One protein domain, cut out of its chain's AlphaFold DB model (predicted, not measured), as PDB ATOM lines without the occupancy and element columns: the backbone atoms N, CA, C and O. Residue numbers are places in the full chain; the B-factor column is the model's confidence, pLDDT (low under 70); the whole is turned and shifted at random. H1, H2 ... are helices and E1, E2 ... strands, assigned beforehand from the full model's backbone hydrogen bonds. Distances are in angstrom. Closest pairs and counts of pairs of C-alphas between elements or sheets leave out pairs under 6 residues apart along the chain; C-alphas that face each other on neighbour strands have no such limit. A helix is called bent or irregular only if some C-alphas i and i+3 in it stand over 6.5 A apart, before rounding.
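Overview. This is residues 21 to 26 and 37 to 105 of the 108 residues of a protein of Streptomyces griseorubiginosus (UniProt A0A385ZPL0). A small, short-stranded parallel sheet has two helices, H2 and H3, side by side over one face, while the last helix, H4, stands off beyond the other face, which is bare. H1 packs on H2 at one end of the body, and residues 94 to 105, of which 94 to 103 belong to H4, stick out. The printed part has 75 residues with four named helices and three named strands, in the order H1 E1 H2 E2 H3 E3 H4, and its class is mixed, helices and strands. The sheet order is E1 E2 E3, all parallel. The whole is compact, with a radius of gyration of the C-alphas of 13.1 A and spans of 34 by 28 by 24 A.

Arrangement. Begin at H1, residues 21 to 26, which touches H2, residues 45 to 52, at a steep tilt of 57 degrees; their closest C-alphas are those of Val 23 and Trp 47, 5.2 A apart. Next find E1, residues 41 to 43, an edge strand, parallel to E2, residues 58 to 62, at 15 degrees, with N 59 and O 41 at 3.0 A, within hydrogen-bond range. H2 is on the sheet at a height of 7.1 A, over E1 and only just over E2, on which 3 of its C-alphas fall; it runs along the strands. H3, residues 67 to 74, is on the same face at a height of 8.2 A, over E3, residues 80 to 83, and only just over E2, again with 3 C-alphas; it runs slantwise to the strands, at 39 degrees to E3 on the local plane. H2 and H3 touch at a shallow tilt of 25 degrees, the same way, closest at the C-alphas of His 45 and Leu 69, 6.1 A. E2 and E3 are parallel at 13 degrees, with N 82 and O 60 at 2.8 A and N 62 and O 82 at 2.9 A. E1, H2, E2 and E2, H3, E3 are strand-helix-strand units, two parallel neighbour strands with a helix between, each with a right-handed crossover; H2 and H3 with the sheet make two layers, helices on one face. H4, residues 90 to 103, is not on the sheet and touches no helix. Every O i to N i+4 pair is within hydrogen-bond range in H1, H2 and H3; in H4 7 of 10 are.

Along the chain. Find C-alpha 21 at (60.113, -14.957, 19.484), where H1 begins. E2 runs 12.6 A to C-alpha 62 at (49.884, -1.864, 10.293). H4 runs 20.1 A to C-alpha 103 at (31.780, -6.550, 1.480) and is irregular, with C-alphas 92 and 95 7.2 A apart.

Size, cuts and confidence. The C-alphas of Leu 21 and Cys 105, the two farthest apart, are 36.1 A apart. Residues 27 to 36 are not printed, and C-alphas 26 and 37 are 10.5 A apart across the cut. Of the links printed whole, E3 to H4 is short and the others are tight. The mean pLDDT of the printed part is 94.8, and no printed residue is under 70.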
ATOM      1  N   LEU A  21      59.960 -13.783  18.627       95.31
ATOM      2  CA  LEU A  21      60.113 -14.957  19.484       95.31
ATOM      3  C   LEU A  21      58.777 -15.655  19.803       95.31
ATOM      4  O   LEU A  21      58.732 -16.871  19.632       95.31
ATOM      5  N   PRO A  22      57.688 -14.957  20.193       94.69
ATOM      6  CA  PRO A  22      56.431 -15.624  20.535       94.69
ATOM      7  C   PRO A  22      55.850 -16.438  19.376       94.69
ATOM      8  O   PRO A  22      55.499 -17.602  19.570       94.69
ATOM      9  N   VAL A  23      55.816 -15.874  18.163       95.94
ATOM     10  CA  VAL A  23      55.295 -16.586  16.986       95.94
ATOM     11  C   VAL A  23      56.176 -17.773  16.609       95.94
ATOM     12  O   VAL A  23      55.663 -18.846  16.303       95.94
ATOM     13  N   ARG A  24      57.505 -17.642  16.714       97.00
ATOM     14  CA  ARG A  24      58.434 -18.755  16.462       97.00
ATOM     15  C   ARG A  24      58.228 -19.886  17.462       97.00
ATOM     16  O   ARG A  24      58.197 -21.044  17.061       97.00
ATOM     17  N   THR A  25      58.048 -19.560  18.741       97.38
ATOM     18  CA  THR A  25      57.747 -20.548  19.781       97.38
ATOM     19  C   THR A  25      56.413 -21.245  19.518       97.38
ATOM     20  O   THR A  25      56.350 -22.471  19.584       97.38
ATOM     21  N   ALA A  26      55.362 -20.496  19.171       96.25
ATOM     22  CA  ALA A  26      54.049 -21.064  18.875       96.25
ATOM     23  C   ALA A  26      54.076 -21.989  17.644       96.25
ATOM     24  O   ALA A  26      53.558 -23.104  17.701       96.25
ATOM     25  N   LEU A  37      50.075 -27.629  10.291       97.31
ATOM     26  CA  LEU A  37      50.532 -26.258  10.485       97.31
ATOM     27  C   LEU A  37      49.496 -25.251   9.955       97.31
ATOM     28  O   LEU A  37      48.701 -25.598   9.074       97.31
ATOM     29  N   PRO A  38      49.483 -24.005  10.465       97.00
ATOM     30  CA  PRO A  38      48.587 -22.978   9.952       97.00
ATOM     31  C   PRO A  38      48.915 -22.658   8.491       97.00
ATOM     32  O   PRO A  38      50.073 -22.467   8.136       97.00
ATOM     33  N   GLY A  39      47.878 -22.569   7.657       97.69
ATOM     34  CA  GLY A  39      48.015 -22.087   6.279       97.69
ATOM     35  C   GLY A  39      48.138 -20.565   6.177       97.69
ATOM     36  O   GLY A  39      48.605 -20.076   5.163       97.69
ATOM     37  N   LEU A  40      47.734 -19.832   7.220       97.69
ATOM     38  CA  LEU A  40      47.773 -18.374   7.291       97.69
ATOM     39  C   LEU A  40      48.033 -17.941   8.734       97.69
ATOM     40  O   LEU A  40      47.395 -18.454   9.660       97.69
ATOM     41  N   VAL A  41      48.925 -16.974   8.918       97.56
ATOM     42  CA  VAL A  41      49.131 -16.274  10.188       97.56
ATOM     43  C   VAL A  41      48.555 -14.863  10.087       97.56
ATOM     44  O   VAL A  41      48.878 -14.112   9.171       97.56
ATOM     45  N   ILE A  42      47.702 -14.509  11.048       95.38
ATOM     46  CA  ILE A  42      47.150 -13.160  11.209       95.38
ATOM     47  C   ILE A  42      47.575 -12.657  12.585       95.38
ATOM     48  O   ILE A  42      47.328 -13.342  13.580       95.38
ATOM     49  N   GLY A  43      48.207 -11.489  12.655       90.75
ATOM     50  CA  GLY A  43      48.683 -10.937  13.922       90.75
ATOM     51  C   GLY A  43      49.247  -9.523  13.807       90.75
ATOM     52  O   GLY A  43      49.083  -8.866  12.780       90.75
ATOM     53  N   ASP A  44      49.905  -9.088  14.881       89.25
ATOM     54  CA  ASP A  44      50.698  -7.855  14.933       89.25
ATOM     55  C   ASP A  44      52.022  -7.991  14.155       89.25
ATOM     56  O   ASP A  44      52.342  -9.047  13.594       89.25
ATOM     57  N   HIS A  45      52.833  -6.935  14.148       89.69
ATOM     58  CA  HIS A  45      54.110  -6.915  13.440       89.69
ATOM     59  C   HIS A  45      55.149  -7.927  13.930       89.69
ATOM     60  O   HIS A  45      55.898  -8.460  13.107       89.69
ATOM     61  N   GLY A  46      55.199  -8.255  15.222       90.88
ATOM     62  CA  GLY A  46      56.106  -9.280  15.736       90.88
ATOM     63  C   GLY A  46      55.729 -10.658  15.193       90.88
ATOM     64  O   GLY A  46      56.589 -11.430  14.752       90.88
ATOM     65  N   TRP A  47      54.425 -10.941  15.159       94.62
ATOM     66  CA  TRP A  47      53.881 -12.195  14.651       94.62
ATOM     67  C   TRP A  47      53.999 -12.325  13.136       94.62
ATOM     68  O   TRP A  47      54.516 -13.325  12.638       94.62
ATOM     69  N   VAL A  48      53.543 -11.317  12.401       95.81
ATOM     70  CA  VAL A  48      53.434 -11.358  10.942       95.81
ATOM     71  C   VAL A  48      54.809 -11.368  10.288       95.81
ATOM     72  O   VAL A  48      55.079 -12.243   9.464       95.81
ATOM     73  N   CYS A  49      55.728 -10.494  10.711       94.31
ATOM     74  CA  CYS A  49      57.092 -10.509  10.182       94.31
ATOM     75  C   CYS A  49      57.834 -11.797  10.574       94.31
ATOM     76  O   CYS A  49      58.562 -12.366   9.762       94.31
ATOM     77  N   GLY A  50      57.639 -12.290  11.803       96.31
ATOM     78  CA  GLY A  50      58.270 -13.524  12.269       96.31
ATOM     79  C   GLY A  50      57.801 -14.771  11.513       96.31
ATOM     80  O   GLY A  50      58.631 -15.616  11.175       96.31
ATOM     81  N   ALA A  51      56.501 -14.880  11.228       97.69
ATOM     82  CA  ALA A  51      55.919 -15.975  10.452       97.69
ATOM     83  C   ALA A  51      56.285 -15.893   8.962       97.69
ATOM     84  O   ALA A  51      56.700 -16.899   8.385       97.69
ATOM     85  N   GLY A  52      56.209 -14.698   8.369       97.31
ATOM     86  CA  GLY A  52      56.586 -14.468   6.975       97.31
ATOM     87  C   GLY A  52      58.037 -14.862   6.686       97.31
ATOM     88  O   GLY A  52      58.323 -15.567   5.723       97.31
ATOM     89  N   GLN A  53      58.966 -14.525   7.591       96.56
ATOM     90  CA  GLN A  53      60.373 -14.948   7.491       96.56
ATOM     91  C   GLN A  53      60.572 -16.471   7.540       96.56
ATOM     92  O   GLN A  53      61.589 -16.972   7.063       96.56
ATOM     93  N   LEU A  54      59.631 -17.208   8.135       97.12
ATOM     94  CA  LEU A  54      59.626 -18.672   8.163       97.12
ATOM     95  C   LEU A  54      58.920 -19.290   6.943       97.12
ATOM     96  O   LEU A  54      58.861 -20.514   6.842       97.12
ATOM     97  N   GLY A  55      58.405 -18.471   6.021       96.94
ATOM     98  CA  GLY A  55      57.734 -18.913   4.798       96.94
ATOM     99  C   GLY A  55      56.246 -19.229   4.961       96.94
ATOM    100  O   GLY A  55      55.669 -19.859   4.077       96.94
ATOM    101  N   PHE A  56      55.622 -18.821   6.069       98.19
ATOM    102  CA  PHE A  56      54.168 -18.898   6.218       98.19
ATOM    103  C   PHE A  56      53.498 -17.743   5.475       98.19
ATOM    104  O   PHE A  56      53.998 -16.620   5.504       98.19
ATOM    105  N   GLU A  57      52.333 -17.998   4.876       98.31
ATOM    106  CA  GLU A  57      51.467 -16.909   4.422       98.31
ATOM    107  C   GLU A  57      51.067 -16.077   5.644       98.31
ATOM    108  O   GLU A  57      50.623 -16.622   6.661       98.31
ATOM    109  N   ALA A  58      51.277 -14.765   5.573       98.06
ATOM    110  CA  ALA A  58      51.097 -13.883   6.715       98.06
ATOM    111  C   ALA A  58      50.496 -12.547   6.280       98.06
ATOM    112  O   ALA A  58      50.949 -11.946   5.305       98.06
ATOM    113  N   ILE A  59      49.490 -12.078   7.018       97.69
ATOM    114  CA  ILE A  59      48.868 -10.762   6.828       97.69
ATOM    115  C   ILE A  59      48.688 -10.073   8.177       97.69
ATOM    116  O   ILE A  59      48.471 -10.740   9.190       97.69
ATOM    117  N   GLY A  60      48.725  -8.746   8.201       95.00
ATOM    118  CA  GLY A  60      48.553  -7.999   9.446       95.00
ATOM    119  C   GLY A  60      48.019  -6.592   9.259       95.00
ATOM    120  O   GLY A  60      48.008  -6.056   8.150       95.00
ATOM    121  N   LEU A  61      47.562  -6.023  10.371       92.81
ATOM    122  CA  LEU A  61      47.221  -4.611  10.495       92.81
ATOM    123  C   LEU A  61      48.506  -3.836  10.794       92.81
ATOM    124  O   LEU A  61      49.315  -4.314  11.584       92.81
ATOM    125  N   ALA A  62      48.695  -2.691  10.145       93.81
ATOM    126  CA  ALA A  62      49.884  -1.864  10.293       93.81
ATOM    127  C   ALA A  62      49.485  -0.407  10.544       93.81
ATOM    128  O   ALA A  62      48.928   0.246   9.651       93.81
ATOM    129  N   ASP A  63      49.796   0.097  11.734       92.56
ATOM    130  CA  ASP A  63      49.743   1.527  12.019       92.56
ATOM    131  C   ASP A  63      50.983   2.227  11.420       92.56
ATOM    132  O   ASP A  63      51.938   1.621  10.925       92.56
ATOM    133  N   THR A  64      50.955   3.548  11.401       93.12
ATOM    134  CA  THR A  64      51.995   4.432  10.886       93.12
ATOM    135  C   THR A  64      53.343   4.281  11.594       93.12
ATOM    136  O   THR A  64      54.369   4.627  11.002       93.12
ATOM    137  N   ASP A  65      53.365   3.758  12.821       90.75
ATOM    138  CA  ASP A  65      54.572   3.437  13.584       90.75
ATOM    139  C   ASP A  65      55.015   1.965  13.471       90.75
ATOM    140  O   ASP A  65      56.054   1.606  14.033       90.75
ATOM    141  N   ASP A  66      54.349   1.171  12.620       91.62
ATOM    142  CA  ASP A  66      54.669  -0.226  12.298       91.62
ATOM    143  C   ASP A  66      55.215  -0.412  10.861       91.62
ATOM    144  O   ASP A  66      54.669  -1.162  10.040       91.62
ATOM    145  N   PRO A  67      56.360   0.207  10.503       93.25
ATOM    146  CA  PRO A  67      56.891   0.160   9.140       93.25
ATOM    147  C   PRO A  67      57.288  -1.254   8.686       93.25
ATOM    148  O   PRO A  67      57.401  -1.508   7.487       93.25
ATOM    149  N   ALA A  68      57.512  -2.179   9.624       93.06
ATOM    150  CA  ALA A  68      57.995  -3.523   9.334       93.06
ATOM    151  C   ALA A  68      57.027  -4.342   8.461       93.06
ATOM    152  O   ALA A  68      57.496  -5.097   7.610       93.06
ATOM    153  N   LEU A  69      55.704  -4.172   8.609       94.94
ATOM    154  CA  LEU A  69      54.734  -4.875   7.754       94.94
ATOM    155  C   LEU A  69      54.775  -4.367   6.325       94.94
ATOM    156  O   LEU A  69      54.790  -5.174   5.403       94.94
ATOM    157  N   PHE A  70      54.814  -3.049   6.140       96.88
ATOM    158  CA  PHE A  70      54.868  -2.447   4.810       96.88
ATOM    159  C   PHE A  70      56.156  -2.823   4.074       96.88
ATOM    160  O   PHE A  70      56.128  -3.130   2.884       96.88
ATOM    161  N   VAL A  71      57.288  -2.848   4.784       96.31
ATOM    162  CA  VAL A  71      58.554  -3.344   4.227       96.31
ATOM    163  C   VAL A  71      58.444  -4.830   3.895       96.31
ATOM    164  O   VAL A  71      58.789  -5.228   2.788       96.31
ATOM    165  N   GLY A  72      57.905  -5.640   4.810       96.00
ATOM    166  CA  GLY A  72      57.703  -7.069   4.587       96.00
ATOM    167  C   GLY A  72      56.802  -7.366   3.387       96.00
ATOM    168  O   GLY A  72      57.083  -8.301   2.642       96.00
ATOM    169  N   GLU A  73      55.760  -6.564   3.164       97.94
ATOM    170  CA  GLU A  73      54.888  -6.655   1.990       97.94
ATOM    171  C   GLU A  73      55.654  -6.321   0.708       97.94
ATOM    172  O   GLU A  73      55.633  -7.094  -0.251       97.94
ATOM    173  N   ALA A  74      56.404  -5.217   0.706       97.81
ATOM    174  CA  ALA A  74      57.224  -4.816  -0.435       97.81
ATOM    175  C   ALA A  74      58.322  -5.841  -0.782       97.81
ATOM    176  O   ALA A  74      58.677  -5.995  -1.951       97.81
ATOM    177  N   GLU A  75      58.850  -6.551   0.215       97.31
ATOM    178  CA  GLU A  75      59.846  -7.619   0.053       97.31
ATOM    179  C   GLU A  75      59.225  -8.989  -0.278       97.31
ATOM    180  O   GLU A  75      59.953  -9.936  -0.577       97.31
ATOM    181  N   GLY A  76      57.895  -9.116  -0.238       97.12
ATOM    182  CA  GLY A  76      57.180 -10.377  -0.466       97.12
ATOM    183  C   GLY A  76      57.284 -11.384   0.685       97.12
ATOM    184  O   GLY A  76      56.960 -12.556   0.506       97.12
ATOM    185  N   VAL A  77      57.743 -10.945   1.859       97.12
ATOM    186  CA  VAL A  77      57.803 -11.736   3.100       97.12
ATOM    187  C   VAL A  77      56.443 -11.752   3.804       97.12
ATOM    188  O   VAL A  77      56.086 -12.738   4.442       97.12
ATOM    189  N   VAL A  78      55.677 -10.669   3.683       98.00
ATOM    190  CA  VAL A  78      54.295 -10.535   4.161       98.00
ATOM    191  C   VAL A  78      53.392 -10.447   2.936       98.00
ATOM    192  O   VAL A  78      53.737  -9.803   1.954       98.00
ATOM    193  N   SER A  79      52.242 -11.114   2.955       98.06
ATOM    194  CA  SER A  79      51.354 -11.161   1.791       98.06
ATOM    195  C   SER A  79      50.527  -9.888   1.637       98.06
ATOM    196  O   SER A  79      50.311  -9.446   0.514       98.06
ATOM    197  N   VAL A  80      50.051  -9.326   2.753       97.56
ATOM    198  CA  VAL A  80      49.272  -8.081   2.788       97.56
ATOM    199  C   VAL A  80      49.530  -7.333   4.094       97.56
ATOM    200  O   VAL A  80      49.370  -7.905   5.179       97.56
ATOM    201  N   ALA A  81      49.848  -6.045   3.991       96.94
ATOM    202  CA  ALA A  81      49.803  -5.099   5.100       96.94
ATOM    203  C   ALA A  81      48.538  -4.237   4.976       96.94
ATOM    204  O   ALA A  81      48.324  -3.567   3.967       96.94
ATOM    205  N   VAL A  82      47.670  -4.250   5.987       95.19
ATOM    206  CA  VAL A  82      46.436  -3.452   6.001       95.19
ATOM    207  C   VAL A  82      46.677  -2.188   6.826       95.19
ATOM    208  O   VAL A  82      46.786  -2.301   8.046       95.19
ATOM    209  N   PRO A  83      46.716  -0.989   6.215       94.50
ATOM    210  CA  PRO A  83      46.849   0.249   6.971       94.50
ATOM    211  C   PRO A  83      45.651   0.431   7.908       94.50
ATOM    212  O   PRO A  83      44.509   0.513   7.442       94.50
ATOM    213  N   LEU A  84      45.901   0.487   9.212       92.12
ATOM    214  CA  LEU A  84      44.875   0.678  10.232       92.12
ATOM    215  C   LEU A  84      45.522   1.195  11.520       92.12
ATOM    216  O   LEU A  84      46.536   0.653  11.933       92.12
ATOM    217  N   ASP A  85      44.910   2.199  12.151       91.75
ATOM    218  CA  ASP A  85      45.245   2.593  13.528       91.75
ATOM    219  C   ASP A  85      44.870   1.435  14.450       91.75
ATOM    220  O   ASP A  85      43.684   1.109  14.529       91.75
ATOM    221  N   ASP A  86      45.862   0.784  15.060       88.00
ATOM    222  CA  ASP A  86      45.682  -0.423  15.868       88.00
ATOM    223  C   ASP A  86      45.700  -0.151  17.388       88.00
ATOM    224  O   ASP A  86      45.397  -1.037  18.197       88.00
ATOM    225  N   ALA A  87      45.931   1.108  17.774       87.62
ATOM    226  CA  ALA A  87      46.020   1.570  19.155       87.62
ATOM    227  C   ALA A  87      44.687   2.105  19.711       87.62
ATOM    228  O   ALA A  87      44.570   2.401  20.911       87.62
ATOM    229  N   VAL A  88      43.649   2.230  18.876       89.44
ATOM    230  CA  VAL A  88      42.323   2.661  19.331       89.44
ATOM    231  C   VAL A  88      41.559   1.577  20.086       89.44
ATOM    232  O   VAL A  88      41.759   0.368  19.952       89.44
ATOM    233  N   ARG A  89      40.591   2.028  20.890       89.31
ATOM    234  CA  ARG A  89      39.666   1.134  21.587       89.31
ATOM    235  C   ARG A  89      38.871   0.292  20.592       89.31
ATOM    236  O   ARG A  89      38.415   0.784  19.561       89.31
ATOM    237  N   SER A  90      38.606  -0.957  20.966       87.50
ATOM    238  CA  SER A  90      37.951  -1.928  20.088       87.50
ATOM    239  C   SER A  90      36.558  -1.507  19.600       87.50
ATOM    240  O   SER A  90      36.149  -1.899  18.507       87.50
ATOM    241  N   ASP A  91      35.834  -0.676  20.361       91.19
ATOM    242  CA  ASP A  91      34.525  -0.146  19.967       91.19
ATOM    243  C   ASP A  91      34.586   0.792  18.750       91.19
ATOM    244  O   ASP A  91      33.599   0.904  18.017       91.19
ATOM    245  N   TYR A  92      35.741   1.398  18.470       93.62
ATOM    246  CA  TYR A  92      35.928   2.269  17.306       93.62
ATOM    247  C   TYR A  92      36.046   1.504  15.985       93.62
ATOM    248  O   TYR A  92      35.745   2.075  14.936       93.62
ATOM    249  N   TYR A  93      36.343   0.202  16.008       92.00
ATOM    250  CA  TYR A  93      36.360  -0.610  14.786       92.00
ATOM    251  C   TYR A  93      34.970  -1.024  14.300       92.00
ATOM    252  O   TYR A  93      34.852  -1.541  13.194       92.00
ATOM    253  N   LEU A  94      33.890  -0.804  15.061       94.31
ATOM    254  CA  LEU A  94      32.561  -1.309  14.693       94.31
ATOM    255  C   LEU A  94      32.084  -0.881  13.284       94.31
ATOM    256  O   LEU A  94      31.553  -1.737  12.565       94.31
ATOM    257  N   PRO A  95      32.254   0.381  12.836       94.12
ATOM    258  CA  PRO A  95      31.924   0.768  11.464       94.12
ATOM    259  C   PRO A  95      32.758   0.016  10.416       94.12
ATOM    260  O   PRO A  95      32.200  -0.449   9.421       94.12
ATOM    261  N   LEU A  96      34.061  -0.159  10.663       92.94
ATOM    262  CA  LEU A  96      34.966  -0.900   9.782       92.94
ATOM    263  C   LEU A  96      34.584  -2.382   9.715       92.94
ATOM    264  O   LEU A  96      34.428  -2.924   8.624       92.94
ATOM    265  N   THR A  97      34.337  -3.018  10.859       93.38
ATOM    266  CA  THR A  97      33.875  -4.408  10.946       93.38
ATOM    267  C   THR A  97      32.598  -4.614  10.134       93.38
ATOM    268  O   THR A  97      32.513  -5.548   9.340       93.38
ATOM    269  N   ARG A  98      31.611  -3.717  10.267       95.19
ATOM    270  CA  ARG A  98      30.371  -3.777   9.473       95.19
ATOM    271  C   ARG A  98      30.640  -3.654   7.977       95.19
ATOM    272  O   ARG A  98      30.070  -4.418   7.202       95.19
ATOM    273  N   TYR A  99      31.497  -2.715   7.580       94.69
ATOM    274  CA  TYR A  99      31.877  -2.529   6.184       94.69
ATOM    275  C   TYR A  99      32.532  -3.793   5.607       94.69
ATOM    276  O   TYR A  99      32.081  -4.293   4.576       94.69
ATOM    277  N   VAL A 100      33.533  -4.355   6.291       93.50
ATOM    278  CA  VAL A 100      34.249  -5.562   5.845       93.50
ATOM    279  C   VAL A 100      33.306  -6.763   5.748       93.50
ATOM    280  O   VAL A 100      33.280  -7.431   4.715       93.50
ATOM    281  N   LEU A 101      32.473  -7.006   6.766       96.38
ATOM    282  CA  LEU A 101      31.515  -8.116   6.753       96.38
ATOM    283  C   LEU A 101      30.476  -7.974   5.635       96.38
ATOM    284  O   LEU A 101      30.141  -8.964   4.990       96.38
ATOM    285  N   ASN A 102      29.993  -6.759   5.364       97.00
ATOM    286  CA  ASN A 102      29.078  -6.523   4.249       97.00
ATOM    287  C   ASN A 102      29.753  -6.792   2.895       97.00
ATOM    288  O   ASN A 102      29.190  -7.491   2.057       97.00
ATOM    289  N   ARG A 103      30.989  -6.310   2.701       96.81
ATOM    290  CA  ARG A 103      31.780  -6.550   1.480       96.81
ATOM    291  C   ARG A 103      32.109  -8.027   1.265       96.81
ATOM    292  O   ARG A 103      32.197  -8.453   0.118       96.81
ATOM    293  N   ALA A 104      32.263  -8.788   2.344       96.19
ATOM    294  CA  ALA A 104      32.481 -10.230   2.312       96.19
ATOM    295  C   ALA A 104      31.183 -11.050   2.162       96.19
ATOM    296  O   ALA A 104      31.248 -12.275   2.148       96.19
ATOM    297  N   CYS A 105      30.012 -10.406   2.073       96.19
ATOM    298  CA  CYS A 105      28.700 -11.067   2.089       96.19
ATOM    299  C   CYS A 105      28.455 -11.918   3.355       96.19
ATOM    300  O   CYS A 105      27.750 -12.923   3.311       96.19
TER     301      CYS A 105